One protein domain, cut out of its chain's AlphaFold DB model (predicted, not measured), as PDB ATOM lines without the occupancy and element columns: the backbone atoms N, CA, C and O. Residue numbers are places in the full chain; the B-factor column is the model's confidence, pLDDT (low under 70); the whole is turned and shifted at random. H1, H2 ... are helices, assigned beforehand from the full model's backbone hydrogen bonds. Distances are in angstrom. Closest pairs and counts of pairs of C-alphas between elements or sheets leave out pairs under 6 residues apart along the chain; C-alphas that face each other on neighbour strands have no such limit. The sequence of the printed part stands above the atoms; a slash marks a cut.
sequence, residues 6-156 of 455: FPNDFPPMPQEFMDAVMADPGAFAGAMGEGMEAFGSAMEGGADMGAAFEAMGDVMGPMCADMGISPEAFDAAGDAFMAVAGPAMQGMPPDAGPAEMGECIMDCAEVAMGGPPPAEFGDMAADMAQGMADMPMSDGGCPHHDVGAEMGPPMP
ATOM      1  N   PHE A   6     408.533 303.317 365.023       81.31
ATOM      2  CA  PHE A   6     409.932 303.608 364.731       81.31
ATOM      3  C   PHE A   6     410.479 304.681 365.667       81.31
ATOM      4  O   PHE A   6     409.706 305.528 366.121       81.31
ATOM      5  N   PRO A   7     411.788 304.672 365.966       78.44
ATOM      6  CA  PRO A   7     412.414 305.747 366.726       78.44
ATOM      7  C   PRO A   7     412.291 307.084 365.985       78.44
ATOM      8  O   PRO A   7     412.546 307.152 364.787       78.44
ATOM      9  N   ASN A   8     411.969 308.157 366.705       76.06
ATOM     10  CA  ASN A   8     411.934 309.511 366.138       76.06
ATOM     11  C   ASN A   8     413.337 310.099 365.904       76.06
ATOM     12  O   ASN A   8     413.495 311.004 365.091       76.06
ATOM     13  N   ASP A   9     414.347 309.585 366.612       78.06
ATOM     14  CA  ASP A   9     415.750 309.980 366.496       78.06
ATOM     15  C   ASP A   9     416.612 308.738 366.217       78.06
ATOM     16  O   ASP A   9     416.724 307.842 367.057       78.06
ATOM     17  N   PHE A  10     417.258 308.695 365.053       83.06
ATOM     18  CA  PHE A  10     418.198 307.643 364.651       83.06
ATOM     19  C   PHE A  10     419.301 308.230 363.740       83.06
ATOM     20  O   PHE A  10     419.170 309.366 363.271       83.06
ATOM     21  N   PRO A  11     420.440 307.537 363.536       81.88
ATOM     22  CA  PRO A  11     421.516 308.059 362.702       81.88
ATOM     23  C   PRO A  11     421.055 308.186 361.240       81.88
ATOM     24  O   PRO A  11     420.440 307.253 360.729       81.88
ATOM     25  N   PRO A  12     421.359 309.296 360.543       80.44
ATOM     26  CA  PRO A  12     420.965 309.450 359.148       80.44
ATOM     27  C   PRO A  12     421.755 308.495 358.251       80.44
ATOM     28  O   PRO A  12     422.951 308.274 358.468       80.44
ATOM     29  N   MET A  13     421.110 307.994 357.197       87.62
ATOM     30  CA  MET A  13     421.788 307.179 356.194       87.62
ATOM     31  C   MET A  13     422.854 308.007 355.451       87.62
ATOM     32  O   MET A  13     422.588 309.150 355.059       87.62
ATOM     33  N   PRO A  14     424.077 307.481 355.247       87.69
ATOM     34  CA  PRO A  14     425.115 308.198 354.516       87.69
ATOM     35  C   PRO A  14     424.679 308.520 353.083       87.69
ATOM     36  O   PRO A  14     424.280 307.628 352.338       87.69
ATOM     37  N   GLN A  15     424.826 309.780 352.661       84.62
ATOM     38  CA  GLN A  15     424.454 310.194 351.301       84.62
ATOM     39  C   GLN A  15     425.194 309.392 350.224       84.62
ATOM     40  O   GLN A  15     424.604 309.017 349.223       84.62
ATOM     41  N   GLU A  16     426.469 309.076 350.457       88.25
ATOM     42  CA  GLU A  16     427.278 308.233 349.567       88.25
ATOM     43  C   GLU A  16     426.657 306.848 349.346       88.25
ATOM     44  O   GLU A  16     426.647 306.346 348.225       88.25
ATOM     45  N   PHE A  17     426.110 306.252 350.408       88.88
ATOM     46  CA  PHE A  17     425.412 304.975 350.327       88.88
ATOM     47  C   PHE A  17     424.111 305.123 349.530       88.88
ATOM     48  O   PHE A  17     423.878 304.351 348.604       88.88
ATOM     49  N   MET A  18     423.304 306.147 349.832       86.94
ATOM     50  CA  MET A  18     422.053 306.406 349.110       86.94
ATOM     51  C   MET A  18     422.289 306.640 347.614       86.94
ATOM     52  O   MET A  18     421.609 306.036 346.788       86.94
ATOM     53  N   ASP A  19     423.283 307.452 347.255       87.69
ATOM     54  CA  ASP A  19     423.621 307.751 345.861       87.69
ATOM     55  C   ASP A  19     424.058 306.486 345.103       87.69
ATOM     56  O   ASP A  19     423.670 306.287 343.951       87.69
ATOM     57  N   ALA A  20     424.846 305.612 345.739       87.38
ATOM     58  CA  ALA A  20     425.320 304.370 345.132       87.38
ATOM     59  C   ALA A  20     424.202 303.329 344.963       87.38
ATOM     60  O   ALA A  20     424.106 302.699 343.909       87.38
ATOM     61  N   VAL A  21     423.333 303.176 345.968       86.12
ATOM     62  CA  VAL A  21     422.177 302.267 345.911       86.12
ATOM     63  C   VAL A  21     421.167 302.737 344.866       86.12
ATOM     64  O   VAL A  21     420.676 301.925 344.090       86.12
ATOM     65  N   MET A  22     420.898 304.041 344.783       83.44
ATOM     66  CA  MET A  22     419.986 304.597 343.775       83.44
ATOM     67  C   MET A  22     420.561 304.532 342.354       83.44
ATOM     68  O   MET A  22     419.806 304.484 341.384       83.44
ATOM     69  N   ALA A  23     421.889 304.524 342.204       87.75
ATOM     70  CA  ALA A  23     422.536 304.392 340.902       87.75
ATOM     71  C   ALA A  23     422.454 302.965 340.328       87.75
ATOM     72  O   ALA A  23     422.370 302.816 339.106       87.75
ATOM     73  N   ASP A  24     422.493 301.935 341.178       87.62
ATOM     74  CA  ASP A  24     422.372 300.529 340.772       87.62
ATOM     75  C   ASP A  24     421.694 299.676 341.869       87.62
ATOM     76  O   ASP A  24     422.358 298.924 342.596       87.62
ATOM     77  N   PRO A  25     420.359 299.777 342.009       84.69
ATOM     78  CA  PRO A  25     419.626 299.085 343.069       84.69
ATOM     79  C   PRO A  25     419.667 297.564 342.902       84.69
ATOM     80  O   PRO A  25     419.699 296.829 343.888       84.69
ATOM     81  N   GLY A  26     419.742 297.080 341.657       84.31
ATOM     82  CA  GLY A  26     419.866 295.657 341.352       84.31
ATOM     83  C   GLY A  26     421.201 295.068 341.809       84.31
ATOM     84  O   GLY A  26     421.225 293.947 342.320       84.31
ATOM     85  N   ALA A  27     422.307 295.810 341.678       87.81
ATOM     86  CA  ALA A  27     423.602 295.377 342.202       87.81
ATOM     87  C   ALA A  27     423.605 295.297 343.734       87.81
ATOM     88  O   ALA A  27     424.112 294.318 344.284       87.81
ATOM     89  N   PHE A  28     422.995 296.273 344.419       89.38
ATOM     90  CA  PHE A  28     422.884 296.240 345.879       89.38
ATOM     91  C   PHE A  28     422.001 295.080 346.355       89.38
ATOM     92  O   PHE A  28     422.412 294.319 347.230       89.38
ATOM     93  N   ALA A  29     420.831 294.887 345.738       86.31
ATOM     94  CA  ALA A  29     419.940 293.772 346.050       86.31
ATOM     95  C   ALA A  29     420.629 292.414 345.821       86.31
ATOM     96  O   ALA A  29     420.518 291.509 346.647       86.31
ATOM     97  N   GLY A  30     421.411 292.285 344.742       87.31
ATOM     98  CA  GLY A  30     422.235 291.103 344.484       87.31
ATOM     99  C   GLY A  30     423.292 290.867 345.567       87.31
ATOM    100  O   GLY A  30     423.405 289.752 346.076       87.31
ATOM    101  N   ALA A  31     424.019 291.915 345.967       89.50
ATOM    102  CA  ALA A  31     425.011 291.835 347.037       89.50
ATOM    103  C   ALA A  31     424.378 291.433 348.377       89.50
ATOM    104  O   ALA A  31     424.924 290.595 349.093       89.50
ATOM    105  N   MET A  32     423.205 291.981 348.699       87.75
ATOM    106  CA  MET A  32     422.470 291.634 349.912       87.75
ATOM    107  C   MET A  32     421.924 290.205 349.875       87.75
ATOM    108  O   MET A  32     421.979 289.515 350.890       87.75
ATOM    109  N   GLY A  33     421.484 289.721 348.710       86.06
ATOM    110  CA  GLY A  33     421.112 288.319 348.510       86.06
ATOM    111  C   GLY A  33     422.274 287.355 348.782       86.06
ATOM    112  O   GLY A  33     422.118 286.406 349.552       86.06
ATOM    113  N   GLU A  34     423.462 287.625 348.227       88.56
ATOM    114  CA  GLU A  34     424.669 286.824 348.505       88.56
ATOM    115  C   GLU A  34     425.107 286.932 349.978       88.56
ATOM    116  O   GLU A  34     425.503 285.937 350.594       88.56
ATOM    117  N   GLY A  35     424.980 288.120 350.576       87.75
ATOM    118  CA  GLY A  35     425.212 288.342 352.002       87.75
ATOM    119  C   GLY A  35     424.279 287.517 352.893       87.75
ATOM    120  O   GLY A  35     424.731 286.896 353.855       87.75
ATOM    121  N   MET A  36     422.991 287.453 352.555       84.62
ATOM    122  CA  MET A  36     421.995 286.670 353.290       84.62
ATOM    123  C   MET A  36     422.204 285.158 353.139       84.62
ATOM    124  O   MET A  36     421.993 284.410 354.096       84.62
ATOM    125  N   GLU A  37     422.692 284.682 351.989       87.44
ATOM    126  CA  GLU A  37     423.099 283.279 351.829       87.44
ATOM    127  C   GLU A  37     424.294 282.937 352.740       87.44
ATOM    128  O   GLU A  37     424.331 281.866 353.362       87.44
ATOM    129  N   ALA A  38     425.250 283.861 352.878       88.44
ATOM    130  CA  ALA A  38     426.382 283.718 353.792       88.44
ATOM    131  C   ALA A  38     425.943 283.732 355.265       88.44
ATOM    132  O   ALA A  38     426.385 282.876 356.039       88.44
ATOM    133  N   PHE A  39     425.024 284.632 355.626       86.94
ATOM    134  CA  PHE A  39     424.387 284.680 356.943       86.94
ATOM    135  C   PHE A  39     423.712 283.342 357.284       86.94
ATOM    136  O   PHE A  39     424.005 282.726 358.315       86.94
ATOM    137  N   GLY A  40     422.850 282.845 356.390       82.69
ATOM    138  CA  GLY A  40     422.141 281.579 356.573       82.69
ATOM    139  C   GLY A  40     423.098 280.392 356.701       82.69
ATOM    140  O   GLY A  40     422.956 279.568 357.605       82.69
ATOM    141  N   SER A  41     424.141 280.349 355.867       86.69
ATOM    142  CA  SER A  41     425.180 279.314 355.920       86.69
ATOM    143  C   SER A  41     425.950 279.311 357.247       86.69
ATOM    144  O   SER A  41     426.291 278.244 357.767       86.69
ATOM    145  N   ALA A  42     426.230 280.488 357.813       86.06
ATOM    146  CA  ALA A  42     426.876 280.613 359.117       86.06
ATOM    147  C   ALA A  42     425.961 280.104 360.244       86.06
ATOM    148  O   ALA A  42     426.406 279.315 361.085       86.06
ATOM    149  N   MET A  43     424.676 280.472 360.212       82.88
ATOM    150  CA  MET A  43     423.665 280.002 361.166       82.88
ATOM    151  C   MET A  43     423.471 278.479 361.108       82.88
ATOM    152  O   MET A  43     423.484 277.816 362.146       82.88
ATOM    153  N   GLU A  44     423.387 277.880 359.914       82.56
ATOM    154  CA  GLU A  44     423.357 276.415 359.751       82.56
ATOM    155  C   GLU A  44     424.633 275.740 360.284       82.56
ATOM    156  O   GLU A  44     424.601 274.617 360.800       82.56
ATOM    157  N   GLY A  45     425.765 276.441 360.187       81.94
ATOM    158  CA  GLY A  45     427.046 276.048 360.768       81.94
ATOM    159  C   GLY A  45     427.107 276.136 362.298       81.94
ATOM    160  O   GLY A  45     428.095 275.683 362.884       81.94
ATOM    161  N   GLY A  46     426.067 276.669 362.947       79.25
ATOM    162  CA  GLY A  46     425.985 276.869 364.392       79.25
ATOM    163  C   GLY A  46     426.741 278.100 364.894       79.25
ATOM    164  O   GLY A  46     427.157 278.106 366.055       79.25
ATOM    165  N   ALA A  47     426.969 279.094 364.030       82.00
ATOM    166  CA  ALA A  47     427.440 280.407 364.450       82.00
ATOM    167  C   ALA A  47     426.407 281.082 365.369       82.00
ATOM    168  O   ALA A  47     425.210 280.806 365.275       82.00
ATOM    169  N   ASP A  48     426.879 281.947 366.267       83.44
ATOM    170  CA  ASP A  48     425.990 282.917 366.905       83.44
ATOM    171  C   ASP A  48     425.622 284.027 365.907       83.44
ATOM    172  O   ASP A  48     426.208 284.138 364.825       83.44
ATOM    173  N   MET A  49     424.607 284.813 366.248       80.75
ATOM    174  CA  MET A  49     424.030 285.792 365.338       80.75
ATOM    175  C   MET A  49     425.023 286.911 364.998       80.75
ATOM    176  O   MET A  49     425.176 287.227 363.819       80.75
ATOM    177  N   GLY A  50     425.806 287.403 365.963       81.69
ATOM    178  CA  GLY A  50     426.947 288.287 365.693       81.69
ATOM    179  C   GLY A  50     427.931 287.740 364.644       81.69
ATOM    180  O   GLY A  50     428.268 288.444 363.692       81.69
ATOM    181  N   ALA A  51     428.354 286.478 364.758       85.50
ATOM    182  CA  ALA A  51     429.243 285.848 363.777       85.50
ATOM    183  C   ALA A  51     428.570 285.600 362.410       85.50
ATOM    184  O   ALA A  51     429.245 285.593 361.379       85.50
ATOM    185  N   ALA A  52     427.251 285.404 362.374       84.75
ATOM    186  CA  ALA A  52     426.503 285.289 361.126       84.75
ATOM    187  C   ALA A  52     426.406 286.633 360.380       84.75
ATOM    188  O   ALA A  52     426.573 286.664 359.159       84.75
ATOM    189  N   PHE A  53     426.224 287.750 361.094       83.75
ATOM    190  CA  PHE A  53     426.288 289.092 360.501       83.75
ATOM    191  C   PHE A  53     427.706 289.481 360.067       83.75
ATOM    192  O   PHE A  53     427.865 290.120 359.029       83.75
ATOM    193  N   GLU A  54     428.746 289.041 360.783       88.19
ATOM    194  CA  GLU A  54     430.135 289.194 360.322       88.19
ATOM    195  C   GLU A  54     430.346 288.480 358.974       88.19
ATOM    196  O   GLU A  54     430.895 289.065 358.044       88.19
ATOM    197  N   ALA A  55     429.815 287.259 358.815       89.69
ATOM    198  CA  ALA A  55     429.884 286.521 357.551       89.69
ATOM    199  C   ALA A  55     429.121 287.211 356.403       89.69
ATOM    200  O   ALA A  55     429.578 287.183 355.260       89.69
ATOM    201  N   MET A  56     427.981 287.843 356.701       88.94
ATOM    202  CA  MET A  56     427.245 288.678 355.746       88.94
ATOM    203  C   MET A  56     428.079 289.887 355.305       88.94
ATOM    204  O   MET A  56     428.236 290.126 354.107       88.94
ATOM    205  N   GLY A  57     428.658 290.614 356.265       86.31
ATOM    206  CA  GLY A  57     429.505 291.779 356.008       86.31
ATOM    207  C   GLY A  57     430.766 291.443 355.208       86.31
ATOM    208  O   GLY A  57     431.118 292.178 354.286       86.31
ATOM    209  N   ASP A  58     431.403 290.300 355.480       90.81
ATOM    210  CA  ASP A  58     432.583 289.819 354.747       90.81
ATOM    211  C   ASP A  58     432.305 289.576 353.251       90.81
ATOM    212  O   ASP A  58     433.206 289.723 352.415       90.81
ATOM    213  N   VAL A  59     431.067 289.209 352.902       92.06
ATOM    214  CA  VAL A  59     430.626 289.006 351.513       92.06
ATOM    215  C   VAL A  59     430.167 290.316 350.877       92.06
ATOM    216  O   VAL A  59     430.584 290.632 349.762       92.06
ATOM    217  N   MET A  60     429.355 291.101 351.589       89.94
ATOM    218  CA  MET A  60     428.785 292.344 351.064       89.94
ATOM    219  C   MET A  60     429.811 293.467 350.931       89.94
ATOM    220  O   MET A  60     429.756 294.225 349.964       89.94
ATOM    221  N   GLY A  61     430.757 293.577 351.863       87.88
ATOM    222  CA  GLY A  61     431.722 294.675 351.922       87.88
ATOM    223  C   GLY A  61     432.504 294.873 350.616       87.88
ATOM    224  O   GLY A  61     432.505 295.983 350.080       87.88
ATOM    225  N   PRO A  62     433.132 293.827 350.041       89.31
ATOM    226  CA  PRO A  62     433.810 293.926 348.749       89.31
ATOM    227  C   PRO A  62     432.887 294.326 347.587       89.31
ATOM    228  O   PRO A  62     433.306 295.088 346.722       89.31
ATOM    229  N   MET A  63     431.642 293.843 347.574       90.19
ATOM    230  CA  MET A  63     430.673 294.154 346.516       90.19
ATOM    231  C   MET A  63     430.189 295.604 346.608       90.19
ATOM    232  O   MET A  63     430.149 296.307 345.603       90.19
ATOM    233  N   CYS A  64     429.909 296.083 347.820       87.31
ATOM    234  CA  CYS A  64     429.544 297.475 348.072       87.31
ATOM    235  C   CYS A  64     430.712 298.422 347.743       87.31
ATOM    236  O   CYS A  64     430.503 299.485 347.159       87.31
ATOM    237  N   ALA A  65     431.955 298.012 348.017       88.88
ATOM    238  CA  ALA A  65     433.139 298.770 347.619       88.88
ATOM    239  C   ALA A  65     433.263 298.919 346.092       88.88
ATOM    240  O   ALA A  65     433.631 299.994 345.611       88.88
ATOM    241  N   ASP A  66     432.915 297.882 345.322       90.38
ATOM    242  CA  ASP A  66     432.878 297.944 343.854       90.38
ATOM    243  C   ASP A  66     431.764 298.877 343.334       90.38
ATOM    244  O   ASP A  66     431.914 299.475 342.265       90.38
ATOM    245  N   MET A  67     430.696 299.073 344.115       88.81
ATOM    246  CA  MET A  67     429.638 300.063 343.858       88.81
ATOM    247  C   MET A  67     430.039 301.498 344.240       88.81
ATOM    248  O   MET A  67     429.293 302.440 343.985       88.81
ATOM    249  N   GLY A  68     431.225 301.688 344.823       87.19
ATOM    250  CA  GLY A  68     431.708 302.994 345.268       87.19
ATOM    251  C   GLY A  68     431.276 303.378 346.683       87.19
ATOM    252  O   GLY A  68     431.470 304.531 347.058       87.19
ATOM    253  N   ILE A  69     430.739 302.434 347.462       90.81
ATOM    254  CA  ILE A  69     430.395 302.622 348.875       90.81
ATOM    255  C   ILE A  69     431.644 302.338 349.714       90.81
ATOM    256  O   ILE A  69     432.184 301.230 349.703       90.81
ATOM    257  N   SER A  70     432.128 303.333 350.450       90.44
ATOM    258  CA  SER A  70     433.226 303.142 351.398       90.44
ATOM    259  C   SER A  70     432.835 302.185 352.534       90.44
ATOM    260  O   SER A  70     431.671 302.155 352.935       90.44
ATOM    261  N   PRO A  71     433.788 301.424 353.109       87.69
ATOM    262  CA  PRO A  71     433.515 300.577 354.270       87.69
ATOM    263  C   PRO A  71     432.882 301.358 355.427       87.69
ATOM    264  O   PRO A  71     431.954 300.878 356.061       87.69
ATOM    265  N   GLU A  72     433.328 302.599 355.653       89.12
ATOM    266  CA  GLU A  72     432.743 303.471 356.668       89.12
ATOM    267  C   GLU A  72     431.288 303.861 356.354       89.12
ATOM    268  O   GLU A  72     430.477 303.956 357.273       89.12
ATOM    269  N   ALA A  73     430.943 304.087 355.080       88.56
ATOM    270  CA  ALA A  73     429.566 304.359 354.669       88.56
ATOM    271  C   ALA A  73     428.681 303.107 354.745       88.56
ATOM    272  O   ALA A  73     427.513 303.221 355.104       88.56
ATOM    273  N   PHE A  74     429.226 301.925 354.449       89.06
ATOM    274  CA  PHE A  74     428.516 300.655 354.596       89.06
ATOM    275  C   PHE A  74     428.184 300.364 356.065       89.06
ATOM    276  O   PHE A  74     427.023 300.121 356.388       89.06
ATOM    277  N   ASP A  75     429.168 300.486 356.961       88.25
ATOM    278  CA  ASP A  75     428.965 300.296 358.402       88.25
ATOM    279  C   ASP A  75     427.949 301.312 358.954       88.25
ATOM    280  O   ASP A  75     427.001 300.940 359.641       88.25
ATOM    281  N   ALA A  76     428.086 302.595 358.592       88.44
ATOM    282  CA  ALA A  76     427.159 303.637 359.036       88.44
ATOM    283  C   ALA A  76     425.732 303.457 358.481       88.44
ATOM    284  O   ALA A  76     424.766 303.806 359.161       88.44
ATOM    285  N   ALA A  77     425.576 302.917 357.267       87.31
ATOM    286  CA  ALA A  77     424.269 302.572 356.710       87.31
ATOM    287  C   ALA A  77     423.640 301.371 357.436       87.31
ATOM    288  O   ALA A  77     422.445 301.397 357.729       87.31
ATOM    289  N   GLY A  78     424.446 300.361 357.783       86.88
ATOM    290  CA  GLY A  78     424.023 299.238 358.620       86.88
ATOM    291  C   GLY A  78     423.549 299.697 359.999       86.88
ATOM    292  O   GLY A  78     422.458 299.324 360.424       86.88
ATOM    293  N   ASP A  79     424.309 300.578 360.655       87.38
ATOM    294  CA  ASP A  79     423.939 301.173 361.944       87.38
ATOM    295  C   ASP A  79     422.627 301.974 361.853       87.38
ATOM    296  O   ASP A  79     421.767 301.858 362.727       87.38
ATOM    297  N   ALA A  80     422.449 302.776 360.795       86.19
ATOM    298  CA  ALA A  80     421.230 303.552 360.561       86.19
ATOM    299  C   ALA A  80     420.004 302.647 360.354       86.19
ATOM    300  O   ALA A  80     418.971 302.855 360.990       86.19
ATOM    301  N   PHE A  81     420.128 301.612 359.519       88.06
ATOM    302  CA  PHE A  81     419.046 300.661 359.277       88.06
ATOM    303  C   PHE A  81     418.702 299.856 360.535       88.06
ATOM    304  O   PHE A  81     417.533 299.749 360.895       88.06
ATOM    305  N   MET A  82     419.697 299.336 361.258       86.69
ATOM    306  CA  MET A  82     419.460 298.538 362.466       86.69
ATOM    307  C   MET A  82     418.932 299.367 363.642       86.69
ATOM    308  O   MET A  82     418.166 298.849 364.460       86.69
ATOM    309  N   ALA A  83     419.257 300.665 363.701       86.44
ATOM    310  CA  ALA A  83     418.650 301.591 364.654       86.44
ATOM    311  C   ALA A  83     417.124 301.673 364.507       86.44
ATOM    312  O   ALA A  83     416.425 301.819 365.508       86.44
ATOM    313  N   VAL A  84     416.626 301.528 363.278       86.88
ATOM    314  CA  VAL A  84     415.203 301.553 362.926       86.88
ATOM    315  C   VAL A  84     414.593 300.148 363.017       86.88
ATOM    316  O   VAL A  84     413.579 299.947 363.689       86.88
ATOM    317  N   ALA A  85     415.240 299.160 362.396       87.06
ATOM    318  CA  ALA A  85     414.729 297.802 362.255       87.06
ATOM    319  C   ALA A  85     414.699 297.019 363.568       87.06
ATOM    320  O   ALA A  85     413.780 296.235 363.800       87.06
ATOM    321  N   GLY A  86     415.663 297.247 364.463       88.00
ATOM    322  CA  GLY A  86     415.722 296.551 365.744       88.00
ATOM    323  C   GLY A  86     414.488 296.791 366.627       88.00
ATOM    324  O   GLY A  86     413.821 295.823 367.010       88.00
ATOM    325  N   PRO A  87     414.146 298.055 366.938       85.88
ATOM    326  CA  PRO A  87     412.940 298.392 367.692       85.88
ATOM    327  C   PRO A  87     411.644 298.004 366.978       85.88
ATOM    328  O   PRO A  87     410.726 297.502 367.629       85.88
ATOM    329  N   ALA A  88     411.586 298.176 365.653       85.44
ATOM    330  CA  ALA A  88     410.430 297.804 364.843       85.44
ATOM    331  C   ALA A  88     410.129 296.302 364.958       85.44
ATOM    332  O   ALA A  88     409.026 295.922 365.356       85.44
ATOM    333  N   MET A  89     411.138 295.450 364.737       86.25
ATOM    334  CA  MET A  89     411.006 293.999 364.863       86.25
ATOM    335  C   MET A  89     410.622 293.583 366.283       86.25
ATOM    336  O   MET A  89     409.714 292.774 366.451       86.25
ATOM    337  N   GLN A  90     411.243 294.161 367.318       85.19
ATOM    338  CA  GLN A  90     410.889 293.876 368.715       85.19
ATOM    339  C   GLN A  90     409.457 294.301 369.073       85.19
ATOM    340  O   GLN A  90     408.848 293.701 369.963       85.19
ATOM    341  N   GLY A  91     408.914 295.326 368.410       82.56
ATOM    342  CA  GLY A  91     407.542 295.804 368.579       82.56
ATOM    343  C   GLY A  91     406.482 294.948 367.881       82.56
ATOM    344  O   GLY A  91     405.316 295.011 368.266       82.56
ATOM    345  N   MET A  92     406.860 294.131 366.894       82.25
ATOM    346  CA  MET A  92     405.923 293.288 366.142       82.25
ATOM    347  C   MET A  92     405.262 292.214 367.013       82.25
ATOM    348  O   MET A  92     405.902 291.687 367.925       82.25
ATOM    349  N   PRO A  93     404.020 291.798 366.716       79.94
ATOM    350  CA  PRO A  93     403.387 290.710 367.447       79.94
ATOM    351  C   PRO A  93     404.196 289.399 367.325       79.94
ATOM    352  O   PRO A  93     404.860 289.152 366.313       79.94
ATOM    353  N   PRO A  94     404.171 288.532 368.353       79.50
ATOM    354  CA  PRO A  94     404.953 287.295 368.352       79.50
ATOM    355  C   PRO A  94     404.483 286.281 367.294       79.50
ATOM    356  O   PRO A  94     405.246 285.411 366.885       79.50
ATOM    357  N   ASP A  95     403.235 286.373 366.838       78.56
ATOM    358  CA  ASP A  95     402.660 285.534 365.786       78.56
ATOM    359  C   ASP A  95     402.777 286.132 364.374       78.56
ATOM    360  O   ASP A  95     402.179 285.577 363.451       78.56
ATOM    361  N   ALA A  96     403.565 287.204 364.201       79.31
ATOM    362  CA  ALA A  96     403.807 287.830 362.904       79.31
ATOM    363  C   ALA A  96     404.316 286.816 361.867       79.31
ATOM    364  O   ALA A  96     405.304 286.108 362.082       79.31
ATOM    365  N   GLY A  97     403.624 286.743 360.730       79.75
ATOM    366  CA  GLY A  97     404.002 285.885 359.613       79.75
ATOM    367  C   GLY A  97     405.101 286.492 358.728       79.75
ATOM    368  O   GLY A  97     405.400 287.681 358.832       79.75
ATOM    369  N   PRO A  98     405.663 285.713 357.782       79.81
ATOM    370  CA  PRO A  98     406.667 286.203 356.829       79.81
ATOM    371  C   PRO A  98     406.211 287.420 356.015       79.81
ATOM    372  O   PRO A  98     407.012 288.296 355.730       79.81
ATOM    373  N   ALA A  99     404.924 287.508 355.672       78.81
ATOM    374  CA  ALA A  99     404.391 288.667 354.956       78.81
ATOM    375  C   ALA A  99     404.456 289.948 355.807       78.81
ATOM    376  O   ALA A  99     404.970 290.958 355.346       78.81
ATOM    377  N   GLU A 100     404.015 289.883 357.068       81.25
ATOM    378  CA  GLU A 100     404.046 291.022 357.998       81.25
ATOM    379  C   GLU A 100     405.486 291.431 358.337       81.25
ATOM    380  O   GLU A 100     405.781 292.612 358.492       81.25
ATOM    381  N   MET A 101     406.402 290.461 358.433       81.94
ATOM    382  CA  MET A 101     407.830 290.737 358.614       81.94
ATOM    383  C   MET A 101     408.449 291.391 357.373       81.94
ATOM    384  O   MET A 101     409.242 292.316 357.516       81.94
ATOM    385  N   GLY A 102     408.069 290.954 356.168       83.69
ATOM    386  CA  GLY A 102     408.511 291.568 354.914       83.69
ATOM    387  C   GLY A 102     408.046 293.018 354.789       83.69
ATOM    388  O   GLY A 102     408.852 293.888 354.472       83.69
ATOM    389  N   GLU A 103     406.783 293.292 355.128       81.75
ATOM    390  CA  GLU A 103     406.249 294.659 355.219       81.75
ATOM    391  C   GLU A 103     407.029 295.493 356.243       81.75
ATOM    392  O   GLU A 103     407.486 296.585 355.925       81.75
ATOM    393  N   CYS A 104     407.279 294.954 357.443       83.69
ATOM    394  CA  CYS A 104     408.068 295.650 358.459       83.69
ATOM    395  C   CYS A 104     409.477 296.004 357.960       83.69
ATOM    396  O   CYS A 104     409.948 297.106 358.223       83.69
ATOM    397  N   ILE A 105     410.164 295.100 357.251       86.19
ATOM    398  CA  ILE A 105     411.507 295.348 356.700       86.19
ATOM    399  C   ILE A 105     411.473 296.466 355.647       86.19
ATOM    400  O   ILE A 105     412.374 297.307 355.632       86.19
ATOM    401  N   MET A 106     410.434 296.511 354.807       85.19
ATOM    402  CA  MET A 106     410.240 297.585 353.825       85.19
ATOM    403  C   MET A 106     409.977 298.933 354.499       85.19
ATOM    404  O   MET A 106     410.648 299.906 354.161       85.19
ATOM    405  N   ASP A 107     409.107 298.971 355.513       83.06
ATOM    406  CA  ASP A 107     408.854 300.180 356.305       83.06
ATOM    407  C   ASP A 107     410.157 300.674 356.977       83.06
ATOM    408  O   ASP A 107     410.441 301.872 357.012       83.06
ATOM    409  N   CYS A 108     411.007 299.759 357.472       86.06
ATOM    410  CA  CYS A 108     412.317 300.111 358.040       86.06
ATOM    411  C   CYS A 108     413.245 300.746 356.999       86.06
ATOM    412  O   CYS A 108     413.947 301.707 357.312       86.06
ATOM    413  N   ALA A 109     413.276 300.194 355.782       84.75
ATOM    414  CA  ALA A 109     414.090 300.721 354.695       84.75
ATOM    415  C   ALA A 109     413.609 302.118 354.289       84.75
ATOM    416  O   ALA A 109     414.428 303.023 354.157       84.75
ATOM    417  N   GLU A 110     412.295 302.319 354.183       83.69
ATOM    418  CA  GLU A 110     411.699 303.615 353.858       83.69
ATOM    419  C   GLU A 110     412.030 304.683 354.908       83.69
ATOM    420  O   GLU A 110     412.506 305.769 354.566       83.69
ATOM    421  N   VAL A 111     411.867 304.358 356.195       82.38
ATOM    422  CA  VAL A 111     412.230 305.255 357.303       82.38
ATOM    423  C   VAL A 111     413.722 305.578 357.280       82.38
ATOM    424  O   VAL A 111     414.098 306.743 357.389       82.38
ATOM    425  N   ALA A 112     414.582 304.568 357.115       84.31
ATOM    426  CA  ALA A 112     416.029 304.759 357.127       84.31
ATOM    427  C   ALA A 112     416.530 305.583 355.924       84.31
ATOM    428  O   ALA A 112     417.472 306.361 356.072       84.31
ATOM    429  N   MET A 113     415.903 305.428 354.754       82.00
ATOM    430  CA  MET A 113     416.249 306.141 353.517       82.00
ATOM    431  C   MET A 113     415.565 307.510 353.387       82.00
ATOM    432  O   MET A 113     416.000 308.336 352.586       82.00
ATOM    433  N   GLY A 114     414.512 307.773 354.167       74.44
ATOM    434  CA  GLY A 114     413.725 309.005 354.082       74.44
ATOM    435  C   GLY A 114     412.844 309.090 352.830       74.44
ATOM    436  O   GLY A 114     412.553 310.194 352.370       74.44
ATOM    437  N   GLY A 115     412.454 307.948 352.259       71.81
ATOM    438  CA  GLY A 115     411.648 307.850 351.042       71.81
ATOM    439  C   GLY A 115     411.511 306.405 350.548       71.81
ATOM    440  O   GLY A 115     412.213 305.526 351.054       71.81
ATOM    441  N   PRO A 116     410.623 306.144 349.570       73.50
ATOM    442  CA  PRO A 116     410.304 304.787 349.141       73.50
ATOM    443  C   PRO A 116     411.551 304.077 348.589       73.50
ATOM    444  O   PRO A 116     412.243 304.636 347.727       73.50
ATOM    445  N   PRO A 117     411.861 302.855 349.061       77.81
ATOM    446  CA  PRO A 117     412.996 302.095 348.557       77.81
ATOM    447  C   PRO A 117     412.754 301.630 347.105       77.81
ATOM    448  O   PRO A 117     411.608 301.540 346.657       77.81
ATOM    449  N   PRO A 118     413.820 301.303 346.351       77.75
ATOM    450  CA  PRO A 118     413.704 300.739 345.005       77.75
ATOM    451  C   PRO A 118     412.855 299.460 344.974       77.75
ATOM    452  O   PRO A 118     412.873 298.674 345.920       77.75
ATOM    453  N   ALA A 119     412.154 299.205 343.865       77.81
ATOM    454  CA  ALA A 119     411.251 298.054 343.737       77.81
ATOM    455  C   ALA A 119     411.959 296.702 343.972       77.81
ATOM    456  O   ALA A 119     411.357 295.762 344.488       77.81
ATOM    457  N   GLU A 120     413.251 296.620 343.648       80.25
ATOM    458  CA  GLU A 120     414.110 295.451 343.853       80.25
ATOM    459  C   GLU A 120     414.243 295.049 345.333       80.25
ATOM    460  O   GLU A 120     414.549 293.894 345.632       80.25
ATOM    461  N   PHE A 121     413.987 295.969 346.267       82.50
ATOM    462  CA  PHE A 121     414.039 295.687 347.703       82.50
ATOM    463  C   PHE A 121     412.833 294.868 348.176       82.50
ATOM    464  O   PHE A 121     412.938 294.198 349.199       82.50
ATOM    465  N   GLY A 122     411.718 294.861 347.437       81.12
ATOM    466  CA  GLY A 122     410.528 294.091 347.809       81.12
ATOM    467  C   GLY A 122     410.786 292.581 347.832       81.12
ATOM    468  O   GLY A 122     410.491 291.914 348.825       81.12
ATOM    469  N   ASP A 123     411.406 292.053 346.772       80.19
ATOM    470  CA  ASP A 123     411.803 290.640 346.701       80.19
ATOM    471  C   ASP A 123     412.839 290.310 347.791       80.19
ATOM    472  O   ASP A 123     412.752 289.279 348.459       80.19
ATOM    473  N   MET A 124     413.769 291.237 348.040       82.81
ATOM    474  CA  MET A 124     414.793 291.107 349.076       82.81
ATOM    475  C   MET A 124     414.194 291.037 350.490       82.81
ATOM    476  O   MET A 124     414.603 290.204 351.300       82.81
ATOM    477  N   ALA A 125     413.214 291.890 350.794       84.25
ATOM    478  CA  ALA A 125     412.524 291.910 352.078       84.25
ATOM    479  C   ALA A 125     411.700 290.634 352.293       84.25
ATOM    480  O   ALA A 125     411.705 290.074 353.392       84.25
ATOM    481  N   ALA A 126     411.042 290.135 351.241       82.50
ATOM    482  CA  ALA A 126     410.313 288.872 351.284       82.50
ATOM    483  C   ALA A 126     411.246 287.682 351.572       82.50
ATOM    484  O   ALA A 126     410.944 286.860 352.443       82.50
ATOM    485  N   ASP A 127     412.399 287.617 350.902       81.81
ATOM    486  CA  ASP A 127     413.405 286.575 351.126       81.81
ATOM    487  C   ASP A 127     414.013 286.663 352.534       81.81
ATOM    488  O   ASP A 127     414.180 285.643 353.206       81.81
ATOM    489  N   MET A 128     414.283 287.875 353.030       82.25
ATOM    490  CA  MET A 128     414.783 288.099 354.390       82.25
ATOM    491  C   MET A 128     413.770 287.659 355.450       82.25
ATOM    492  O   MET A 128     414.131 286.948 356.392       82.25
ATOM    493  N   ALA A 129     412.498 288.008 355.274       83.94
ATOM    494  CA  ALA A 129     411.429 287.595 356.172       83.94
ATOM    495  C   ALA A 129     411.218 286.073 356.169       83.94
ATOM    496  O   ALA A 129     411.021 285.465 357.224       83.94
ATOM    497  N   GLN A 130     411.302 285.439 354.997       82.44
ATOM    498  CA  GLN A 130     411.223 283.985 354.880       82.44
ATOM    499  C   GLN A 130     412.429 283.304 355.542       82.44
ATOM    500  O   GLN A 130     412.254 282.347 356.295       82.44
ATOM    501  N   GLY A 131     413.639 283.837 355.346       78.12
ATOM    502  CA  GLY A 131     414.855 283.351 355.999       78.12
ATOM    503  C   GLY A 131     414.788 283.438 357.526       78.12
ATOM    504  O   GLY A 131     415.178 282.493 358.212       78.12
ATOM    505  N   MET A 132     414.231 284.526 358.073       78.50
ATOM    506  CA  MET A 132     413.976 284.656 359.513       78.50
ATOM    507  C   MET A 132     412.956 283.635 360.017       78.50
ATOM    508  O   MET A 132     413.159 283.033 361.071       78.50
ATOM    509  N   ALA A 133     411.881 283.401 359.263       76.94
ATOM    510  CA  ALA A 133     410.855 282.432 359.631       76.94
ATOM    511  C   ALA A 133     411.374 280.982 359.657       76.94
ATOM    512  O   ALA A 133     410.888 280.169 360.447       76.94
ATOM    513  N   ASP A 134     412.369 280.666 358.827       77.06
ATOM    514  CA  ASP A 134     412.972 279.336 358.733       77.06
ATOM    515  C   ASP A 134     414.136 279.116 359.729       77.06
ATOM    516  O   ASP A 134     414.671 278.002 359.813       77.06
ATOM    517  N   MET A 135     414.517 280.126 360.529       74.44
ATOM    518  CA  MET A 135     415.604 279.987 361.505       74.44
ATOM    519  C   MET A 135     415.282 278.964 362.612       74.44
ATOM    520  O   MET A 135     414.221 279.009 363.245       74.44
ATOM    521  N   PRO A 136     416.218 278.047 362.927       63.22
ATOM    522  CA  PRO A 136     416.034 277.071 363.992       63.22
ATOM    523  C   PRO A 136     416.196 277.718 365.377       63.22
ATOM    524  O   PRO A 136     417.304 277.862 365.886       63.22
ATOM    525  N   MET A 137     415.080 278.046 366.029       64.62
ATOM    526  CA  MET A 137     415.081 278.605 367.388       64.62
ATOM    527  C   MET A 137     415.320 277.517 368.450       64.62
ATOM    528  O   MET A 137     414.553 276.554 368.555       64.62
ATOM    529  N   SER A 138     416.359 277.668 369.279       53.31
ATOM    530  CA  SER A 138     416.681 276.720 370.362       53.31
ATOM    531  C   SER A 138     415.707 276.778 371.543       53.31
ATOM    532  O   SER A 138     415.526 275.767 372.224       53.31
ATOM    533  N   ASP A 139     415.056 277.924 371.761       59.06
ATOM    534  CA  ASP A 139     414.336 278.227 373.007       59.06
ATOM    535  C   ASP A 139     412.851 278.598 372.811       59.06
ATOM    536  O   ASP A 139     412.163 278.942 373.770       59.06
ATOM    537  N   GLY A 140     412.319 278.466 371.588       57.28
ATOM    538  CA  GLY A 140     410.908 278.749 371.285       57.28
ATOM    539  C   GLY A 140     410.527 280.235 371.342       57.28
ATOM    540  O   GLY A 140     409.343 280.535 371.491       57.28
ATOM    541  N   GLY A 141     411.521 281.129 371.264       62.78
ATOM    542  CA  GLY A 141     411.347 282.571 371.078       62.78
ATOM    543  C   GLY A 141     410.984 282.945 369.637       62.78
ATOM    544  O   GLY A 141     410.890 282.078 368.763       62.78
ATOM    545  N   CYS A 142     410.768 284.237 369.402       72.81
ATOM    546  CA  CYS A 142     410.434 284.792 368.093       72.81
ATOM    547  C   CYS A 142     411.714 285.236 367.360       72.81
ATOM    548  O   CYS A 142     412.451 286.054 367.908       72.81
ATOM    549  N   PRO A 143     412.001 284.732 366.143       73.44
ATOM    550  CA  PRO A 143     413.253 285.028 365.444       73.44
ATOM    551  C   PRO A 143     413.460 286.522 365.229       73.44
ATOM    552  O   PRO A 143     414.520 287.043 365.546       73.44
ATOM    553  N   HIS A 144     412.428 287.236 364.786       76.56
ATOM    554  CA  HIS A 144     412.456 288.687 364.591       76.56
ATOM    555  C   HIS A 144     412.715 289.466 365.884       76.56
ATOM    556  O   HIS A 144     413.419 290.470 365.884       76.56
ATOM    557  N   HIS A 145     412.193 288.986 367.009       82.62
ATOM    558  CA  HIS A 145     412.419 289.575 368.329       82.62
ATOM    559  C   HIS A 145     413.864 289.430 368.794       82.62
ATOM    560  O   HIS A 145     414.431 290.400 369.299       82.62
ATOM    561  N   ASP A 146     414.456 288.253 368.595       80.62
ATOM    562  CA  ASP A 146     415.848 287.983 368.955       80.62
ATOM    563  C   ASP A 146     416.814 288.723 368.012       80.62
ATOM    564  O   ASP A 146     417.731 289.390 368.489       80.62
ATOM    565  N   VAL A 147     416.535 288.728 366.699       79.62
ATOM    566  CA  VAL A 147     417.267 289.546 365.711       79.62
ATOM    567  C   VAL A 147     417.221 291.017 366.106       79.62
ATOM    568  O   VAL A 147     418.254 291.683 366.180       79.62
ATOM    569  N   GLY A 148     416.024 291.536 366.384       80.38
ATOM    570  CA  GLY A 148     415.843 292.939 366.718       80.38
ATOM    571  C   GLY A 148     416.501 293.328 368.041       80.38
ATOM    572  O   GLY A 148     416.990 294.449 368.156       80.38
ATOM    573  N   ALA A 149     416.540 292.422 369.023       81.25
ATOM    574  CA  ALA A 149     417.198 292.641 370.310       81.25
ATOM    575  C   ALA A 149     418.729 292.590 370.225       81.25
ATOM    576  O   ALA A 149     419.400 293.253 371.015       81.25
ATOM    577  N   GLU A 150     419.282 291.807 369.297       79.19
ATOM    578  CA  GLU A 150     420.729 291.677 369.120       79.19
ATOM    579  C   GLU A 150     421.316 292.781 368.232       79.19
ATOM    580  O   GLU A 150     422.420 293.254 368.494       79.19
ATOM    581  N   MET A 151     420.568 293.212 367.212       74.62
ATOM    582  CA  MET A 151     421.029 294.194 366.222       74.62
ATOM    583  C   MET A 151     420.605 295.627 366.537       74.62
ATOM    584  O   MET A 151     421.264 296.577 366.123       74.62
ATOM    585  N   GLY A 152     419.494 295.798 367.252       74.62
ATOM    586  CA  GLY A 152     418.953 297.109 367.574       74.62
ATOM    587  C   GLY A 152     419.635 297.789 368.761       74.62
ATOM    588  O   GLY A 152     420.245 297.134 369.611       74.62
ATOM    589  N   PRO A 153     419.473 299.115 368.899       78.44
ATOM    590  CA  PRO A 153     419.743 299.796 370.154       78.44
ATOM    591  C   PRO A 153     418.916 299.172 371.293       78.44
ATOM    592  O   PRO A 153     417.826 298.641 371.063       78.44
ATOM    593  N   PRO A 154     419.404 299.245 372.545       78.88
ATOM    594  CA  PRO A 154     418.678 298.697 373.681       78.88
ATOM    595  C   PRO A 154     417.318 299.385 373.830       78.88
ATOM    596  O   PRO A 154     417.237 300.614 373.865       78.88
ATOM    597  N   MET A 155     416.262 298.580 373.959       82.75
ATOM    598  CA  MET A 155     414.908 299.096 374.154       82.75
ATOM    599  C   MET A 155     414.778 299.849 375.488       82.75
ATOM    600  O   MET A 155     415.447 299.501 376.467       82.75
ATOM    601  N   PRO A 156     413.914 300.877 375.547       78.31
ATOM    602  CA  PRO A 156     413.714 301.680 376.746       78.31
ATOM    603  C   PRO A 156     413.129 300.869 377.911       78.31
ATOM    604  O   PRO A 156     412.405 299.888 377.732       78.31
TER     605      PRO A 156
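Overview. This is residues 6 to 156 of the 455 residues of an uncharacterized protein of Proteobacteria bacterium (UniProt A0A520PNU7). Five helices, H2 to H6, make a ring of packed neighbours whose lines are mostly crossed, with the hairpin of H2 and H3 on one side and the crossed pair H5 and H6 on another. Short H1 caps one end of this ring beside the first residues of H4, and short H7 packs across the later residues of H4 toward the other end. The printed part has 151 residues with seven named helices, H1 to H7 in order, and no named strand; its class is all helix. It is compact, with a radius of gyration of the C-alphas of 14.5 A, and spans 41 by 35 by 26 A.

Arrangement. Start with H1, residues 15 to 23, and then H2, residues 25 to 44; they are close but not clearly touching, about perpendicular at 75 degrees. Next comes H3, residues 49 to 66, with a kink of 31 degrees near residue 59. H2 and H3 touch as a helical hairpin, at a shallow tilt of 28 degrees, opposite ways, closest at the C-alphas of Gly 35 and Met 56, 4.3 A apart. H4, residues 71 to 91, is the hub, touching four other helices. With residues 73 to 77 alone it touches H1, closest at C-alphas 73 and 17, 6.0 A. H3 and H4 touch as a second helical hairpin, closest at C-alphas 61 and 71, 6.6 A. H5, residues 98 to 113, touches H4 at a steep tilt of 48 degrees, closest at C-alphas 108 and 85, 5.4 A. H6, residues 120 to 133, touches H5, closest at C-alphas 126 and 102, 4.9 A. H6 also touches H2 at a shallow tilt of 11 degrees, the same way, closest at C-alphas 120 and 26, 6.3 A. H7, residues 143 to 151, touches H4, closest at C-alphas 148 and 86, 3.7 A. H2 and H5 are apart. In H1, H2, H5 and H7 every O i to N i+4 pair is within hydrogen-bond range; in H3 it is 12 of 14, in H4 15 of 17 and in H6 9 of 10.

Along the chain. Find C-alpha 15 at (424.454, 310.194, 351.301), where H1 begins. H2 runs 28.4 A, H3 26.2 A, H4 30.0 A, H5 22.4 A and H6 20.7 A from first to last C-alpha. H7 ends at C-alpha 151, at (421.029, 294.194, 366.222).

Size, cuts and confidence. The two C-alphas farthest apart, those of Ala 23 and Asp 139, are 42.2 A apart. The printed part has no cut, and no link is long. Look for low confidence at residues 136 to 141, under 70; the mean pLDDT of the printed part is 82.8.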